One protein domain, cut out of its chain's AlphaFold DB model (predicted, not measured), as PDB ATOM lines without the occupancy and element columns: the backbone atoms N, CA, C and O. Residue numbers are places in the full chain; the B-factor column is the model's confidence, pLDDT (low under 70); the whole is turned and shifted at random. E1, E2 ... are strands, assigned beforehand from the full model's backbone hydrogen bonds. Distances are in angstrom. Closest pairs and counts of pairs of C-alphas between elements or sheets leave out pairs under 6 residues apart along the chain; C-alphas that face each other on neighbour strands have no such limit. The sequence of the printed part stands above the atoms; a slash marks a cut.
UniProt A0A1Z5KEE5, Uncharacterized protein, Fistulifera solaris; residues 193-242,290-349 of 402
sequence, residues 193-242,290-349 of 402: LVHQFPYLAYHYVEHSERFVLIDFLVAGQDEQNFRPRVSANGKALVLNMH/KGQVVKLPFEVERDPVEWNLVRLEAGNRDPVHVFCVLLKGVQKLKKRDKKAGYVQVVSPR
ATOM      1  N   LEU A 193      23.429  20.859 136.342       73.88
ATOM      2  CA  LEU A 193      22.698  22.108 136.203       73.88
ATOM      3  C   LEU A 193      21.278  21.820 135.717       73.88
ATOM      4  O   LEU A 193      21.053  21.488 134.547       73.88
ATOM      5  N   VAL A 194      20.313  21.969 136.622       77.81
ATOM      6  CA  VAL A 194      18.893  21.924 136.270       77.81
ATOM      7  C   VAL A 194      18.524  23.254 135.624       77.81
ATOM      8  O   VAL A 194      18.608  24.305 136.252       77.81
ATOM      9  N   HIS A 195      18.108  23.206 134.365       81.62
ATOM     10  CA  HIS A 195      17.712  24.384 133.606       81.62
ATOM     11  C   HIS A 195      16.393  24.130 132.878       81.62
ATOM     12  O   HIS A 195      16.078  23.006 132.478       81.62
ATOM     13  N   GLN A 196      15.611  25.192 132.703       88.44
ATOM     14  CA  GLN A 196      14.389  25.154 131.916       88.44
ATOM     15  C   GLN A 196      14.209  26.483 131.189       88.44
ATOM     16  O   GLN A 196      13.986  27.525 131.800       88.44
ATOM     17  N   PHE A 197      14.279  26.429 129.867       90.94
ATOM     18  CA  PHE A 197      14.095  27.573 128.995       90.94
ATOM     19  C   PHE A 197      12.670  27.597 128.444       90.94
ATOM     20  O   PHE A 197      12.162  26.570 127.972       90.94
ATOM     21  N   PRO A 198      11.994  28.755 128.454       92.69
ATOM     22  CA  PRO A 198      10.785  28.938 127.669       92.69
ATOM     23  C   PRO A 198      11.081  28.670 126.189       92.69
ATOM     24  O   PRO A 198      12.135  29.060 125.687       92.69
ATOM     25  N   TYR A 199      10.160  28.020 125.480       93.81
ATOM     26  CA  TYR A 199      10.344  27.721 124.061       93.81
ATOM     27  C   TYR A 199       9.051  27.849 123.262       93.81
ATOM     28  O   TYR A 199       7.950  27.719 123.800       93.81
ATOM     29  N   LEU A 200       9.202  28.071 121.960       92.19
ATOM     30  CA  LEU A 200       8.127  28.043 120.975       92.19
ATOM     31  C   LEU A 200       8.454  26.989 119.923       92.19
ATOM     32  O   LEU A 200       9.486  27.067 119.264       92.19
ATOM     33  N   ALA A 201       7.575  26.003 119.759       92.81
ATOM     34  CA  ALA A 201       7.698  25.007 118.701       92.81
ATOM     35  C   ALA A 201       6.731  25.318 117.555       92.81
ATOM     36  O   ALA A 201       5.543  25.539 117.792       92.81
ATOM     37  N   TYR A 202       7.232  25.273 116.324       90.94
ATOM     38  CA  TYR A 202       6.484  25.450 115.084       90.94
ATOM     39  C   TYR A 202       6.674  24.215 114.220       90.94
ATOM     40  O   TYR A 202       7.804  23.840 113.925       90.94
ATOM     41  N   HIS A 203       5.590  23.612 113.749       90.69
ATOM     42  CA  HIS A 203       5.681  22.603 112.699       90.69
ATOM     43  C   HIS A 203       5.201  23.171 111.368       90.69
ATOM     44  O   HIS A 203       4.255  23.956 111.330       90.69
ATOM     45  N   TYR A 204       5.846  22.775 110.275       87.44
ATOM     46  CA  TYR A 204       5.446  23.167 108.928       87.44
ATOM     47  C   TYR A 204       5.807  22.089 107.905       87.44
ATOM     48  O   TYR A 204       6.493  21.110 108.207       87.44
ATOM     49  N   VAL A 205       5.292  22.247 106.687       87.12
ATOM     50  CA  VAL A 205       5.566  21.355 105.561       87.12
ATOM     51  C   VAL A 205       6.266  22.147 104.475       87.12
ATOM     52  O   VAL A 205       5.740  23.151 104.002       87.12
ATOM     53  N   GLU A 206       7.422  21.668 104.041       85.88
ATOM     54  CA  GLU A 206       8.195  22.269 102.964       85.88
ATOM     55  C   GLU A 206       8.615  21.154 101.996       85.88
ATOM     56  O   GLU A 206       9.113  20.112 102.401       85.88
ATOM     57  N   HIS A 207       8.317  21.311 100.703       87.31
ATOM     58  CA  HIS A 207       8.698  20.348  99.654       87.31
ATOM     59  C   HIS A 207       8.209  18.895  99.889       87.31
ATOM     60  O   HIS A 207       8.811  17.932  99.428       87.31
ATOM     61  N   SER A 208       7.033  18.722 100.511       85.06
ATOM     62  CA  SER A 208       6.462  17.418 100.933       85.06
ATOM     63  C   SER A 208       7.182  16.739 102.109       85.06
ATOM     64  O   SER A 208       6.871  15.587 102.429       85.06
ATOM     65  N   GLU A 209       8.093  17.447 102.766       88.44
ATOM     66  CA  GLU A 209       8.772  17.031 103.988       88.44
ATOM     67  C   GLU A 209       8.208  17.816 105.178       88.44
ATOM     68  O   GLU A 209       7.723  18.940 105.026       88.44
ATOM     69  N   ARG A 210       8.200  17.200 106.363       91.06
ATOM     70  CA  ARG A 210       7.716  17.837 107.593       91.06
ATOM     71  C   ARG A 210       8.912  18.378 108.358       91.06
ATOM     72  O   ARG A 210       9.895  17.665 108.510       91.06
ATOM     73  N   PHE A 211       8.798  19.586 108.879       92.62
ATOM     74  CA  PHE A 211       9.829  20.219 109.687       92.62
ATOM     75  C   PHE A 211       9.246  20.677 111.016       92.62
ATOM     76  O   PHE A 211       8.063  21.023 111.096       92.62
ATOM     77  N   VAL A 212      10.079  20.669 112.052       94.50
ATOM     78  CA  VAL A 212       9.802  21.309 113.338       94.50
ATOM     79  C   VAL A 212      10.932  22.283 113.620       94.50
ATOM     80  O   VAL A 212      12.093  21.894 113.615       94.50
ATOM     81  N   LEU A 213      10.588  23.538 113.867       94.75
ATOM     82  CA  LEU A 213      11.494  24.549 114.383       94.75
ATOM     83  C   LEU A 213      11.158  24.795 115.849       94.75
ATOM     84  O   LEU A 213       9.989  24.999 116.173       94.75
ATOM     85  N   ILE A 214      12.160  24.788 116.717       95.69
ATOM     86  CA  ILE A 214      11.997  25.067 118.141       95.69
ATOM     87  C   ILE A 214      12.905  26.236 118.507       95.69
ATOM     88  O   ILE A 214      14.119  26.136 118.367       95.69
ATOM     89  N   ASP A 215      12.301  27.321 118.980       94.62
ATOM     90  CA  ASP A 215      12.982  28.540 119.405       94.62
ATOM     91  C   ASP A 215      12.992  28.593 120.938       94.62
ATOM     92  O   ASP A 215      11.942  28.787 121.554       94.62
ATOM     93  N   PHE A 216      14.157  28.413 121.559       94.56
ATOM     94  CA  PHE A 216      14.352  28.551 123.003       94.56
ATOM     95  C   PHE A 216      14.782  29.979 123.346       94.56
ATOM     96  O   PHE A 216      15.703  30.520 122.738       94.56
ATOM     97  N   LEU A 217      14.141  30.580 124.344       91.62
ATOM     98  CA  LEU A 217      14.531  31.873 124.900       91.62
ATOM     99  C   LEU A 217      15.608  31.643 125.962       91.62
ATOM    100  O   LEU A 217      15.309  31.152 127.051       91.62
ATOM    101  N   VAL A 218      16.853  31.990 125.636       89.44
ATOM    102  CA  VAL A 218      18.023  31.781 126.496       89.44
ATOM    103  C   VAL A 218      18.662  33.138 126.810       89.44
ATOM    104  O   VAL A 218      18.818  33.981 125.932       89.44
ATOM    105  N   ALA A 219      18.971  33.406 128.076       81.12
ATOM    106  CA  ALA A 219      19.504  34.701 128.505       81.12
ATOM    107  C   ALA A 219      21.011  34.600 128.752       81.12
ATOM    108  O   ALA A 219      21.436  33.771 129.555       81.12
ATOM    109  N   GLY A 220      21.803  35.427 128.061       76.50
ATOM    110  CA  GLY A 220      23.240  35.572 128.330       76.50
ATOM    111  C   GLY A 220      24.072  34.300 128.149       76.50
ATOM    112  O   GLY A 220      25.146  34.202 128.723       76.50
ATOM    113  N   GLN A 221      23.568  33.313 127.402       83.69
ATOM    114  CA  GLN A 221      24.283  32.069 127.119       83.69
ATOM    115  C   GLN A 221      24.837  32.069 125.702       83.69
ATOM    116  O   GLN A 221      24.171  32.573 124.789       83.69
ATOM    117  N   ASP A 222      26.008  31.457 125.540       85.25
ATOM    118  CA  ASP A 222      26.672  31.270 124.256       85.25
ATOM    119  C   ASP A 222      26.234  29.985 123.562       85.25
ATOM    120  O   ASP A 222      25.824  29.005 124.184       85.25
ATOM    121  N   GLU A 223      26.359  29.977 122.236       88.38
ATOM    122  CA  GLU A 223      25.950  28.858 121.386       88.38
ATOM    123  C   GLU A 223      26.657  27.552 121.771       88.38
ATOM    124  O   GLU A 223      26.042  26.484 121.805       88.38
ATOM    125  N   GLN A 224      27.935  27.650 122.144       87.38
ATOM    126  CA  GLN A 224      28.766  26.515 122.534       87.38
ATOM    127  C   GLN A 224      28.274  25.790 123.789       87.38
ATOM    128  O   GLN A 224      28.581  24.605 123.950       87.38
ATOM    129  N   ASN A 225      27.468  26.449 124.625       87.88
ATOM    130  CA  ASN A 225      26.948  25.861 125.855       87.88
ATOM    131  C   ASN A 225      25.826  24.862 125.569       87.88
ATOM    132  O   ASN A 225      25.518  24.039 126.421       87.88
ATOM    133  N   PHE A 226      25.227  24.870 124.376       90.25
ATOM    134  CA  PHE A 226      24.086  24.020 124.061       90.25
ATOM    135  C   PHE A 226      24.490  22.749 123.310       90.25
ATOM    136  O   PHE A 226      25.354  22.738 122.429       90.25
ATOM    137  N   ARG A 227      23.835  21.637 123.650       90.19
ATOM    138  CA  ARG A 227      23.980  20.338 122.979       90.19
ATOM    139  C   ARG A 227      22.589  19.738 122.729       90.19
ATOM    140  O   ARG A 227      22.138  18.897 123.511       90.19
ATOM    141  N   PRO A 228      21.877  20.172 121.671       93.75
ATOM    142  CA  PRO A 228      20.596  19.579 121.305       93.75
ATOM    143  C   PRO A 228      20.800  18.147 120.798       93.75
ATOM    144  O   PRO A 228      21.674  17.884 119.975       93.75
ATOM    145  N   ARG A 229      19.986  17.206 121.280       93.81
ATOM    146  CA  ARG A 229      19.996  15.797 120.858       93.81
ATOM    147  C   ARG A 229      18.577  15.284 120.690       93.81
ATOM    148  O   ARG A 229      17.721  15.555 121.525       93.81
ATOM    149  N   VAL A 230      18.312  14.503 119.651       95.44
ATOM    150  CA  VAL A 230      17.016  13.829 119.506       95.44
ATOM    151  C   VAL A 230      17.066  12.481 120.225       95.44
ATOM    152  O   VAL A 230      18.071  11.773 120.195       95.44
ATOM    153  N   SER A 231      15.975  12.110 120.893       94.88
ATOM    154  CA  SER A 231      15.835  10.795 121.515       94.88
ATOM    155  C   SER A 231      15.955   9.667 120.483       94.88
ATOM    156  O   SER A 231      15.596   9.822 119.318       94.88
ATOM    157  N   ALA A 232      16.383   8.477 120.917       93.81
ATOM    158  CA  ALA A 232      16.612   7.331 120.024       93.81
ATOM    159  C   ALA A 232      15.386   6.926 119.176       93.81
ATOM    160  O   ALA A 232      15.539   6.363 118.092       93.81
ATOM    161  N   ASN A 233      14.179   7.221 119.674       94.31
ATOM    162  CA  ASN A 233      12.900   6.970 119.008       94.31
ATOM    163  C   ASN A 233      12.401   8.138 118.133       94.31
ATOM    164  O   ASN A 233      11.264   8.081 117.674       94.31
ATOM    165  N   GLY A 234      13.171   9.222 117.990       94.62
ATOM    166  CA  GLY A 234      12.824  10.391 117.179       94.62
ATOM    167  C   GLY A 234      11.653  11.235 117.699       94.62
ATOM    168  O   GLY A 234      11.172  12.106 116.983       94.62
ATOM    169  N   LYS A 235      11.129  10.975 118.906       95.94
ATOM    170  CA  LYS A 235       9.878  11.585 119.416       95.94
ATOM    171  C   LYS A 235      10.082  12.701 120.440       95.94
ATOM    172  O   LYS A 235       9.099  13.300 120.882       95.94
ATOM    173  N   ALA A 236      11.317  12.977 120.838       96.19
ATOM    174  CA  ALA A 236      11.641  14.052 121.762       96.19
ATOM    175  C   ALA A 236      12.961  14.726 121.373       96.19
ATOM    176  O   ALA A 236      13.898  14.058 120.942       96.19
ATOM    177  N   LEU A 237      13.031  16.040 121.559       95.81
ATOM    178  CA  LEU A 237      14.276  16.798 121.586       95.81
ATOM    179  C   LEU A 237      14.714  16.928 123.047       95.81
ATOM    180  O   LEU A 237      13.916  17.311 123.898       95.81
ATOM    181  N   VAL A 238      15.969  16.618 123.330       93.88
ATOM    182  CA  VAL A 238      16.629  16.829 124.616       93.88
ATOM    183  C   VAL A 238      17.634  17.956 124.423       93.88
ATOM    184  O   VAL A 238      18.601  17.806 123.676       93.88
ATOM    185  N   LEU A 239      17.393  19.097 125.057       93.06
ATOM    186  CA  LEU A 239      18.345  20.198 125.098       93.06
ATOM    187  C   LEU A 239      19.218  20.021 126.338       93.06
ATOM    188  O   LEU A 239      18.750  20.229 127.454       93.06
ATOM    189  N   ASN A 240      20.464  19.598 126.135       89.69
ATOM    190  CA  ASN A 240      21.472  19.605 127.189       89.69
ATOM    191  C   ASN A 240      22.226  20.931 127.169       89.69
ATOM    192  O   ASN A 240      22.375  21.551 126.110       89.69
ATOM    193  N   MET A 241      22.749  21.310 128.331       86.88
ATOM    194  CA  MET A 241      23.626  22.460 128.469       86.88
ATOM    195  C   MET A 241      24.905  22.045 129.200       86.88
ATOM    196  O   MET A 241      24.849  21.306 130.188       86.88
ATOM    197  N   HIS A 242      26.047  22.496 128.693       83.25
ATOM    198  CA  HIS A 242      27.297  22.513 129.446       83.25
ATOM    199  C   HIS A 242      27.191  23.550 130.550       83.25
ATOM    200  O   HIS A 242      26.544  24.580 130.361       83.25
ATOM    201  N   LYS A 290      20.332  16.045 133.374       80.00
ATOM    202  CA  LYS A 290      18.929  16.064 132.970       80.00
ATOM    203  C   LYS A 290      18.648  17.256 132.061       80.00
ATOM    204  O   LYS A 290      18.252  18.320 132.529       80.00
ATOM    205  N   GLY A 291      18.853  17.064 130.760       86.94
ATOM    206  CA  GLY A 291      18.470  18.050 129.753       86.94
ATOM    207  C   GLY A 291      16.968  18.320 129.726       86.94
ATOM    208  O   GLY A 291      16.143  17.476 130.097       86.94
ATOM    209  N   GLN A 292      16.600  19.499 129.235       92.12
ATOM    210  CA  GLN A 292      15.209  19.862 129.017       92.12
ATOM    211  C   GLN A 292      14.612  19.033 127.872       92.12
ATOM    212  O   GLN A 292      15.078  19.086 126.735       92.12
ATOM    213  N   VAL A 293      13.535  18.299 128.157       94.06
ATOM    214  CA  VAL A 293      12.868  17.431 127.177       94.06
ATOM    215  C   VAL A 293      11.667  18.139 126.545       94.06
ATOM    216  O   VAL A 293      10.727  18.537 127.232       94.06
ATOM    217  N   VAL A 294      11.665  18.237 125.217       94.81
ATOM    218  CA  VAL A 294      10.567  18.763 124.398       94.81
ATOM    219  C   VAL A 294       9.957  17.628 123.580       94.81
ATOM    220  O   VAL A 294      10.618  17.012 122.745       94.81
ATOM    221  N   LYS A 295       8.672  17.344 123.804       96.00
ATOM    222  CA  LYS A 295       7.936  16.323 123.047       96.00
ATOM    223  C   LYS A 295       7.682  16.801 121.617       96.00
ATOM    224  O   LYS A 295       7.124  17.878 121.417       96.00
ATOM    225  N   LEU A 296       8.038  15.979 120.633       95.12
ATOM    226  CA  LEU A 296       7.894  16.311 119.217       95.12
ATOM    227  C   LEU A 296       6.539  15.838 118.660       95.12
ATOM    228  O   LEU A 296       6.016  14.803 119.085       95.12
ATOM    229  N   PRO A 297       5.952  16.576 117.698       92.88
ATOM    230  CA  PRO A 297       4.654  16.240 117.108       92.88
ATOM    231  C   PRO A 297       4.691  15.012 116.184       92.88
ATOM    232  O   PRO A 297       3.650  14.427 115.888       92.88
ATOM    233  N   PHE A 298       5.870  14.625 115.700       92.44
ATOM    234  CA  PHE A 298       6.101  13.449 114.867       92.44
ATOM    235  C   PHE A 298       7.547  12.976 115.026       92.44
ATOM    236  O   PHE A 298       8.364  13.659 115.636       92.44
ATOM    237  N   GLU A 299       7.839  11.797 114.485       95.75
ATOM    238  CA  GLU A 299       9.183  11.227 114.477       95.75
ATOM    239  C   GLU A 299      10.112  12.018 113.545       95.75
ATOM    240  O   GLU A 299       9.800  12.202 112.361       95.75
ATOM    241  N   VAL A 300      11.233  12.492 114.088       95.44
ATOM    242  CA  VAL A 300      12.265  13.256 113.376       95.44
ATOM    243  C   VAL A 300      13.565  12.465 113.237       95.44
ATOM    244  O   VAL A 300      13.778  11.469 113.929       95.44
ATOM    245  N   GLU A 301      14.413  12.898 112.309       94.31
ATOM    246  CA  GLU A 301      15.775  12.394 112.131       94.31
ATOM    247  C   GLU A 301      16.593  12.562 113.425       94.31
ATOM    248  O   GLU A 301      16.325  13.450 114.233       94.31
ATOM    249  N   ARG A 302      17.564  11.669 113.660       87.44
ATOM    250  CA  ARG A 302      18.313  11.622 114.932       87.44
ATOM    251  C   ARG A 302      19.207  12.841 115.147       87.44
ATOM    252  O   ARG A 302      19.368  13.280 116.285       87.44
ATOM    253  N   ASP A 303      19.756  13.374 114.066       87.25
ATOM    254  CA  ASP A 303      20.632  14.532 114.111       87.25
ATOM    255  C   ASP A 303      19.836  15.788 113.735       87.25
ATOM    256  O   ASP A 303      19.089  15.768 112.748       87.25
ATOM    257  N   PRO A 304      19.947  16.883 114.511       79.12
ATOM    258  CA  PRO A 304      19.363  18.155 114.122       79.12
ATOM    259  C   PRO A 304      19.897  18.610 112.765       79.12
ATOM    260  O   PRO A 304      21.093  18.515 112.502       79.12
ATOM    261  N   VAL A 305      19.012  19.140 111.920       79.19
ATOM    262  CA  VAL A 305      19.383  19.617 110.578       79.19
ATOM    263  C   VAL A 305      20.274  20.848 110.687       79.19
ATOM    264  O   VAL A 305      21.280  20.965 109.998       79.19
ATOM    265  N   GLU A 306      19.868  21.775 111.547       90.31
ATOM    266  CA  GLU A 306      20.556  23.030 111.805       90.31
ATOM    267  C   GLU A 306      20.180  23.492 113.211       90.31
ATOM    268  O   GLU A 306      19.054  23.281 113.674       90.31
ATOM    269  N   TRP A 307      21.114  24.138 113.890       92.44
ATOM    270  CA  TRP A 307      20.834  24.897 115.095       92.44
ATOM    271  C   TRP A 307      21.773  26.095 115.150       92.44
ATOM    272  O   TRP A 307      22.874  26.036 114.609       92.44
ATOM    273  N   ASN A 308      21.304  27.197 115.724       93.06
ATOM    274  CA  ASN A 308      22.075  28.430 115.828       93.06
ATOM    275  C   ASN A 308      21.559  29.328 116.949       93.06
ATOM    276  O   ASN A 308      20.372  29.307 117.294       93.06
ATOM    277  N   LEU A 309      22.443  30.171 117.485       91.12
ATOM    278  CA  LEU A 309      22.067  31.211 118.432       91.12
ATOM    279  C   LEU A 309      21.842  32.542 117.704       91.12
ATOM    280  O   LEU A 309      22.714  33.086 117.026       91.12
ATOM    281  N   VAL A 310      20.647  33.105 117.848       89.88
ATOM    282  CA  VAL A 310      20.289  34.409 117.288       89.88
ATOM    283  C   VAL A 310      20.223  35.436 118.409       89.88
ATOM    284  O   VAL A 310      19.313  35.414 119.235       89.88
ATOM    285  N   ARG A 311      21.158  36.387 118.400       87.69
ATOM    286  CA  ARG A 311      21.114  37.560 119.276       87.69
ATOM    287  C   ARG A 311      20.073  38.554 118.761       87.69
ATOM    288  O   ARG A 311      20.181  39.057 117.641       87.69
ATOM    289  N   LEU A 312      19.045  38.815 119.564       82.44
ATOM    290  CA  LEU A 312      18.057  39.856 119.310       82.44
ATOM    291  C   LEU A 312      18.475  41.118 120.064       82.44
ATOM    292  O   LEU A 312      18.398  41.186 121.290       82.44
ATOM    293  N   GLU A 313      18.914  42.129 119.317       79.19
ATOM    294  CA  GLU A 313      19.174  43.455 119.870       79.19
ATOM    295  C   GLU A 313      17.848  44.111 120.269       79.19
ATOM    296  O   GLU A 313      16.999  44.415 119.425       79.19
ATOM    297  N   ALA A 314      17.657  44.309 121.573       63.16
ATOM    298  CA  ALA A 314      16.457  44.897 122.153       63.16
ATOM    299  C   ALA A 314      16.732  46.306 122.715       63.16
ATOM    300  O   ALA A 314      16.364  46.607 123.847       63.16
ATOM    301  N   GLY A 315      17.357  47.192 121.928       69.56
ATOM    302  CA  GLY A 315      17.673  48.568 122.355       69.56
ATOM    303  C   GLY A 315      18.594  48.624 123.586       69.56
ATOM    304  O   GLY A 315      19.444  47.754 123.730       69.56
ATOM    305  N   ASN A 316      18.402  49.608 124.483       59.38
ATOM    306  CA  ASN A 316      19.159  49.798 125.745       59.38
ATOM    307  C   ASN A 316      18.920  48.698 126.807       59.38
ATOM    308  O   ASN A 316      18.964  48.970 128.004       59.38
ATOM    309  N   ARG A 317      18.560  47.478 126.409       66.06
ATOM    310  CA  ARG A 317      18.323  46.361 127.327       66.06
ATOM    311  C   ARG A 317      19.223  45.199 126.970       66.06
ATOM    312  O   ARG A 317      19.657  45.082 125.824       66.06
ATOM    313  N   ASP A 318      19.417  44.323 127.948       68.56
ATOM    314  CA  ASP A 318      20.182  43.099 127.771       68.56
ATOM    315  C   ASP A 318      19.693  42.330 126.537       68.56
ATOM    316  O   ASP A 318      18.479  42.190 126.319       68.56
ATOM    317  N   PRO A 319      20.624  41.868 125.688       73.69
ATOM    318  CA  PRO A 319      20.279  41.141 124.481       73.69
ATOM    319  C   PRO A 319      19.505  39.873 124.846       73.69
ATOM    320  O   PRO A 319      19.923  39.082 125.689       73.69
ATOM    321  N   VAL A 320      18.379  39.650 124.171       80.12
ATOM    322  CA  VAL A 320      17.660  38.377 124.281       80.12
ATOM    323  C   VAL A 320      18.286  37.428 123.272       80.12
ATOM    324  O   VAL A 320      18.334  37.744 122.082       80.12
ATOM    325  N   HIS A 321      18.774  36.272 123.715       87.19
ATOM    326  CA  HIS A 321      19.265  35.256 122.794       87.19
ATOM    327  C   HIS A 321      18.154  34.238 122.512       87.19
ATOM    328  O   HIS A 321      17.387  33.840 123.392       87.19
ATOM    329  N   VAL A 322      18.036  33.846 121.247       90.38
ATOM    330  CA  VAL A 322      17.111  32.803 120.808       90.38
ATOM    331  C   VAL A 322      17.928  31.661 120.241       90.38
ATOM    332  O   VAL A 322      18.581  31.823 119.214       90.38
ATOM    333  N   PHE A 323      17.904  30.520 120.917       92.81
ATOM    334  CA  PHE A 323      18.538  29.302 120.440       92.81
ATOM    335  C   PHE A 323      17.539  28.529 119.581       92.81
ATOM    336  O   PHE A 323      16.525  28.039 120.078       92.81
ATOM    337  N   CYS A 324      17.797  28.465 118.280       94.25
ATOM    338  CA  CYS A 324      16.910  27.851 117.302       94.25
ATOM    339  C   CYS A 324      17.394  26.437 116.972       94.25
ATOM    340  O   CYS A 324      18.574  26.239 116.702       94.25
ATOM    341  N   VAL A 325      16.480  25.466 116.930       95.25
ATOM    342  CA  VAL A 325      16.755  24.082 116.511       95.25
ATOM    343  C   VAL A 325      15.777  23.677 115.416       95.25
ATOM    344  O   VAL A 325      14.562  23.680 115.630       95.25
ATOM    345  N   LEU A 326      16.295  23.304 114.247       95.44
ATOM    346  CA  LEU A 326      15.525  22.809 113.109       95.44
ATOM    347  C   LEU A 326      15.653  21.284 112.992       95.44
ATOM    348  O   LEU A 326      16.745  20.729 112.893       95.44
ATOM    349  N   LEU A 327      14.507  20.609 112.959       95.88
ATOM    350  CA  LEU A 327      14.385  19.156 112.899       95.88
ATOM    351  C   LEU A 327      13.561  18.749 111.676       95.88
ATOM    352  O   LEU A 327      12.542  19.372 111.364       95.88
ATOM    353  N   LYS A 328      13.967  17.665 111.011       95.56
ATOM    354  CA  LYS A 328      13.286  17.107 109.837       95.56
ATOM    355  C   LYS A 328      12.575  15.806 110.186       95.56
ATOM    356  O   LYS A 328      13.129  14.935 110.841       95.56
ATOM    357  N   GLY A 329      11.328  15.675 109.756       94.06
ATOM    358  CA  GLY A 329      10.512  14.481 109.947       94.06
ATOM    359  C   GLY A 329      10.965  13.319 109.065       94.06
ATOM    360  O   GLY A 329      11.200  13.507 107.875       94.06
ATOM    361  N   VAL A 330      10.980  12.104 109.620       91.81
ATOM    362  CA  VAL A 330      11.394  10.879 108.902       91.81
ATOM    363  C   VAL A 330      10.390  10.486 107.808       91.81
ATOM    364  O   VAL A 330      10.736   9.895 106.786       91.81
ATOM    365  N   GLN A 331       9.108  10.804 108.003       85.12
ATOM    366  CA  GLN A 331       8.038  10.369 107.105       85.12
ATOM    367  C   GLN A 331       7.729  11.413 106.026       85.12
ATOM    368  O   GLN A 331       7.304  12.532 106.324       85.12
ATOM    369  N   LYS A 332       7.830  11.006 104.753       76.50
ATOM    370  CA  LYS A 332       7.288  11.781 103.626       76.50
ATOM    371  C   LYS A 332       5.761  11.803 103.702       76.50
ATOM    372  O   LYS A 332       5.126  10.765 103.900       76.50
ATOM    373  N   LEU A 333       5.162  12.974 103.497       73.06
ATOM    374  CA  LEU A 333       3.705  13.106 103.481       73.06
ATOM    375  C   LEU A 333       3.096  12.278 102.348       73.06
ATOM    376  O   LEU A 333       3.498  12.380 101.182       73.06
ATOM    377  N   LYS A 334       2.065  11.493 102.674       77.38
ATOM    378  CA  LYS A 334       1.237  10.837 101.660       77.38
ATOM    379  C   LYS A 334       0.567  11.924 100.812       77.38
ATOM    380  O   LYS A 334       0.201  12.983 101.315       77.38
ATOM    381  N   LYS A 335       0.363  11.666  99.511       69.19
ATOM    382  CA  LYS A 335      -0.211  12.645  98.556       69.19
ATOM    383  C   LYS A 335      -1.521  13.303  99.036       69.19
ATOM    384  O   LYS A 335      -1.808  14.412  98.599       69.19
ATOM    385  N   ARG A 336      -2.292  12.647  99.914       66.69
ATOM    386  CA  ARG A 336      -3.547  13.168 100.482       66.69
ATOM    387  C   ARG A 336      -3.359  14.286 101.517       66.69
ATOM    388  O   ARG A 336      -4.232  15.138 101.612       66.69
ATOM    389  N   ASP A 337      -2.214  14.356 102.192       63.59
ATOM    390  CA  ASP A 337      -1.997  15.264 103.330       63.59
ATOM    391  C   ASP A 337      -1.326  16.592 102.934       63.59
ATOM    392  O   ASP A 337      -1.038  17.441 103.772       63.59
ATOM    393  N   LYS A 338      -1.096  16.820 101.632       60.84
ATOM    394  CA  LYS A 338      -0.374  17.996 101.108       60.84
ATOM    395  C   LYS A 338      -1.104  19.339 101.274       60.84
ATOM    396  O   LYS A 338      -0.510  20.369 100.980       60.84
ATOM    397  N   LYS A 339      -2.376  19.350 101.689       56.38
ATOM    398  CA  LYS A 339      -3.200  20.573 101.780       56.38
ATOM    399  C   LYS A 339      -3.292  21.187 103.182       56.38
ATOM    400  O   LYS A 339      -3.826  22.284 103.307       56.38
ATOM    401  N   ALA A 340      -2.778  20.531 104.221       54.53
ATOM    402  CA  ALA A 340      -2.834  21.055 105.584       54.53
ATOM    403  C   ALA A 340      -1.577  21.881 105.898       54.53
ATOM    404  O   ALA A 340      -0.603  21.376 106.450       54.53
ATOM    405  N   GLY A 341      -1.594  23.160 105.524       51.38
ATOM    406  CA  GLY A 341      -0.692  24.144 106.116       51.38
ATOM    407  C   GLY A 341      -1.225  24.496 107.496       51.38
ATOM    408  O   GLY A 341      -2.115  25.330 107.600       51.38
ATOM    409  N   TYR A 342      -0.745  23.825 108.538       53.41
ATOM    410  CA  TYR A 342      -1.071  24.199 109.910       53.41
ATOM    411  C   TYR A 342       0.207  24.404 110.708       53.41
ATOM    412  O   TYR A 342       1.141  23.614 110.619       53.41
ATOM    413  N   VAL A 343       0.213  25.505 111.454       52.97
ATOM    414  CA  VAL A 343       1.211  25.869 112.453       52.97
ATOM    415  C   VAL A 343       0.553  25.598 113.797       52.97
ATOM    416  O   VAL A 343      -0.438  26.240 114.137       52.97
ATOM    417  N   GLN A 344       1.068  24.643 114.562       54.69
ATOM    418  CA  GLN A 344       0.719  24.530 115.977       54.69
ATOM    419  C   GLN A 344       1.845  25.154 116.781       54.69
ATOM    420  O   GLN A 344       2.969  24.663 116.727       54.69
ATOM    421  N   VAL A 345       1.519  26.217 117.514       53.00
ATOM    422  CA  VAL A 345       2.396  26.804 118.525       53.00
ATOM    423  C   VAL A 345       2.190  26.011 119.807       53.00
ATOM    424  O   VAL A 345       1.112  26.052 120.402       53.00
ATOM    425  N   VAL A 346       3.204  25.258 120.224       52.31
ATOM    426  CA  VAL A 346       3.221  24.638 121.555       52.31
ATOM    427  C   VAL A 346       4.090  25.520 122.442       52.31
ATOM    428  O   VAL A 346       5.306  25.545 122.276       52.31
ATOM    429  N   SER A 347       3.455  26.275 123.339       44.28
ATOM    430  CA  SER A 347       4.133  26.963 124.443       44.28
ATOM    431  C   SER A 347       4.107  26.046 125.666       44.28
ATOM    432  O   SER A 347       3.055  25.451 125.937       44.28
ATOM    433  N   PRO A 348       5.196  25.927 126.446       43.75
ATOM    434  CA  PRO A 348       5.108  25.306 127.759       43.75
ATOM    435  C   PRO A 348       4.063  26.051 128.603       43.75
ATOM    436  O   PRO A 348       3.921  27.275 128.497       43.75
ATOM    437  N   ARG A 349       3.303  25.296 129.413       44.25
ATOM    438  CA  ARG A 349       2.432  25.865 130.452       44.25
ATOM    439  C   ARG A 349       3.274  26.838 131.273       44.25
ATOM    440  O   ARG A 349       4.364  26.483 131.714       44.25
TER     441      ARG A 349
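This is residues 193 to 242 and 290 to 349 of the 402 residues of an uncharacterized protein of Fistulifera solaris (UniProt A0A1Z5KEE5). This is a sandwich of two antiparallel sheets, a larger, twisted one of four long strands in the order E1, E2, E7, E6, and a smaller one of three short strands in the order E3, E4, E5, which covers part of one face of it. The long axis is drawn out by the loop between E6 and E7 at one end and by the stretch from residue 329 at the other. The printed part has 110 residues, with seven named strands, E1 to E7 in chain order, and no named helix; the class is all strand, though under half of the residues, 50, are in named strands. It is compact, with a radius of gyration of the C-alphas of 14.8 A, and only just elongated, spanning 49 by 32 by 26 A.

Start with E1, residues 199 to 206, and E2, residues 209 to 219: they form a hairpin, and N 202 is 2.8 A from O 213, within hydrogen-bond range. Beside E2 you find E7, residues 320 to 328, antiparallel at 159 degrees, with N 216 and O 323 at 2.8 A. E7 forms a hairpin with edge strand E6, residues 306 to 312, where N 310 and O 322 are 2.8 A apart. Now look at the other sheet: E3, residues 226 to 230, and E4, residues 236 to 241, form a hairpin, with N 229 and O 238 at 2.8 A. E5, residues 292 to 295, is antiparallel to E4 at 165 degrees, with N 294 and O 237 at 2.8 A. The two sheets are face to face, 10.2 A centre to centre where they face, their strands at 34 degrees. Between E3 and E7 the closest C-alphas are those of Pro 228 and Val 325, 7.6 A apart; E3 and E6 are near each other, while E1 is apart from E3, E4 and E5.

Find C-alpha 199 at (10.344, 27.721, 124.061); from there E1 runs 21.9 A to C-alpha 206. E2, the longest strand at 11 residues, covers 32.1 A and ends with C-alpha 219 at (19.504, 34.701, 128.505). E6 covers 18.6 A, and E7 runs 26.1 A to C-alpha 328 at (13.286, 17.107, 109.837).

The C-alphas farthest apart are those of Asn 316 and Arg 336, at 50.0 A. Residues 243 to 289 are not printed, and C-alphas 242 and 290 are 11.1 A apart across this cut, which lies between E4 and E5. Of the links that are printed whole, no link is long. Residues 329 to 349 hold no named element. The mean pLDDT of the printed part is 83.5; residues 314 to 318 and 335 to 349 are where to look for values under 70.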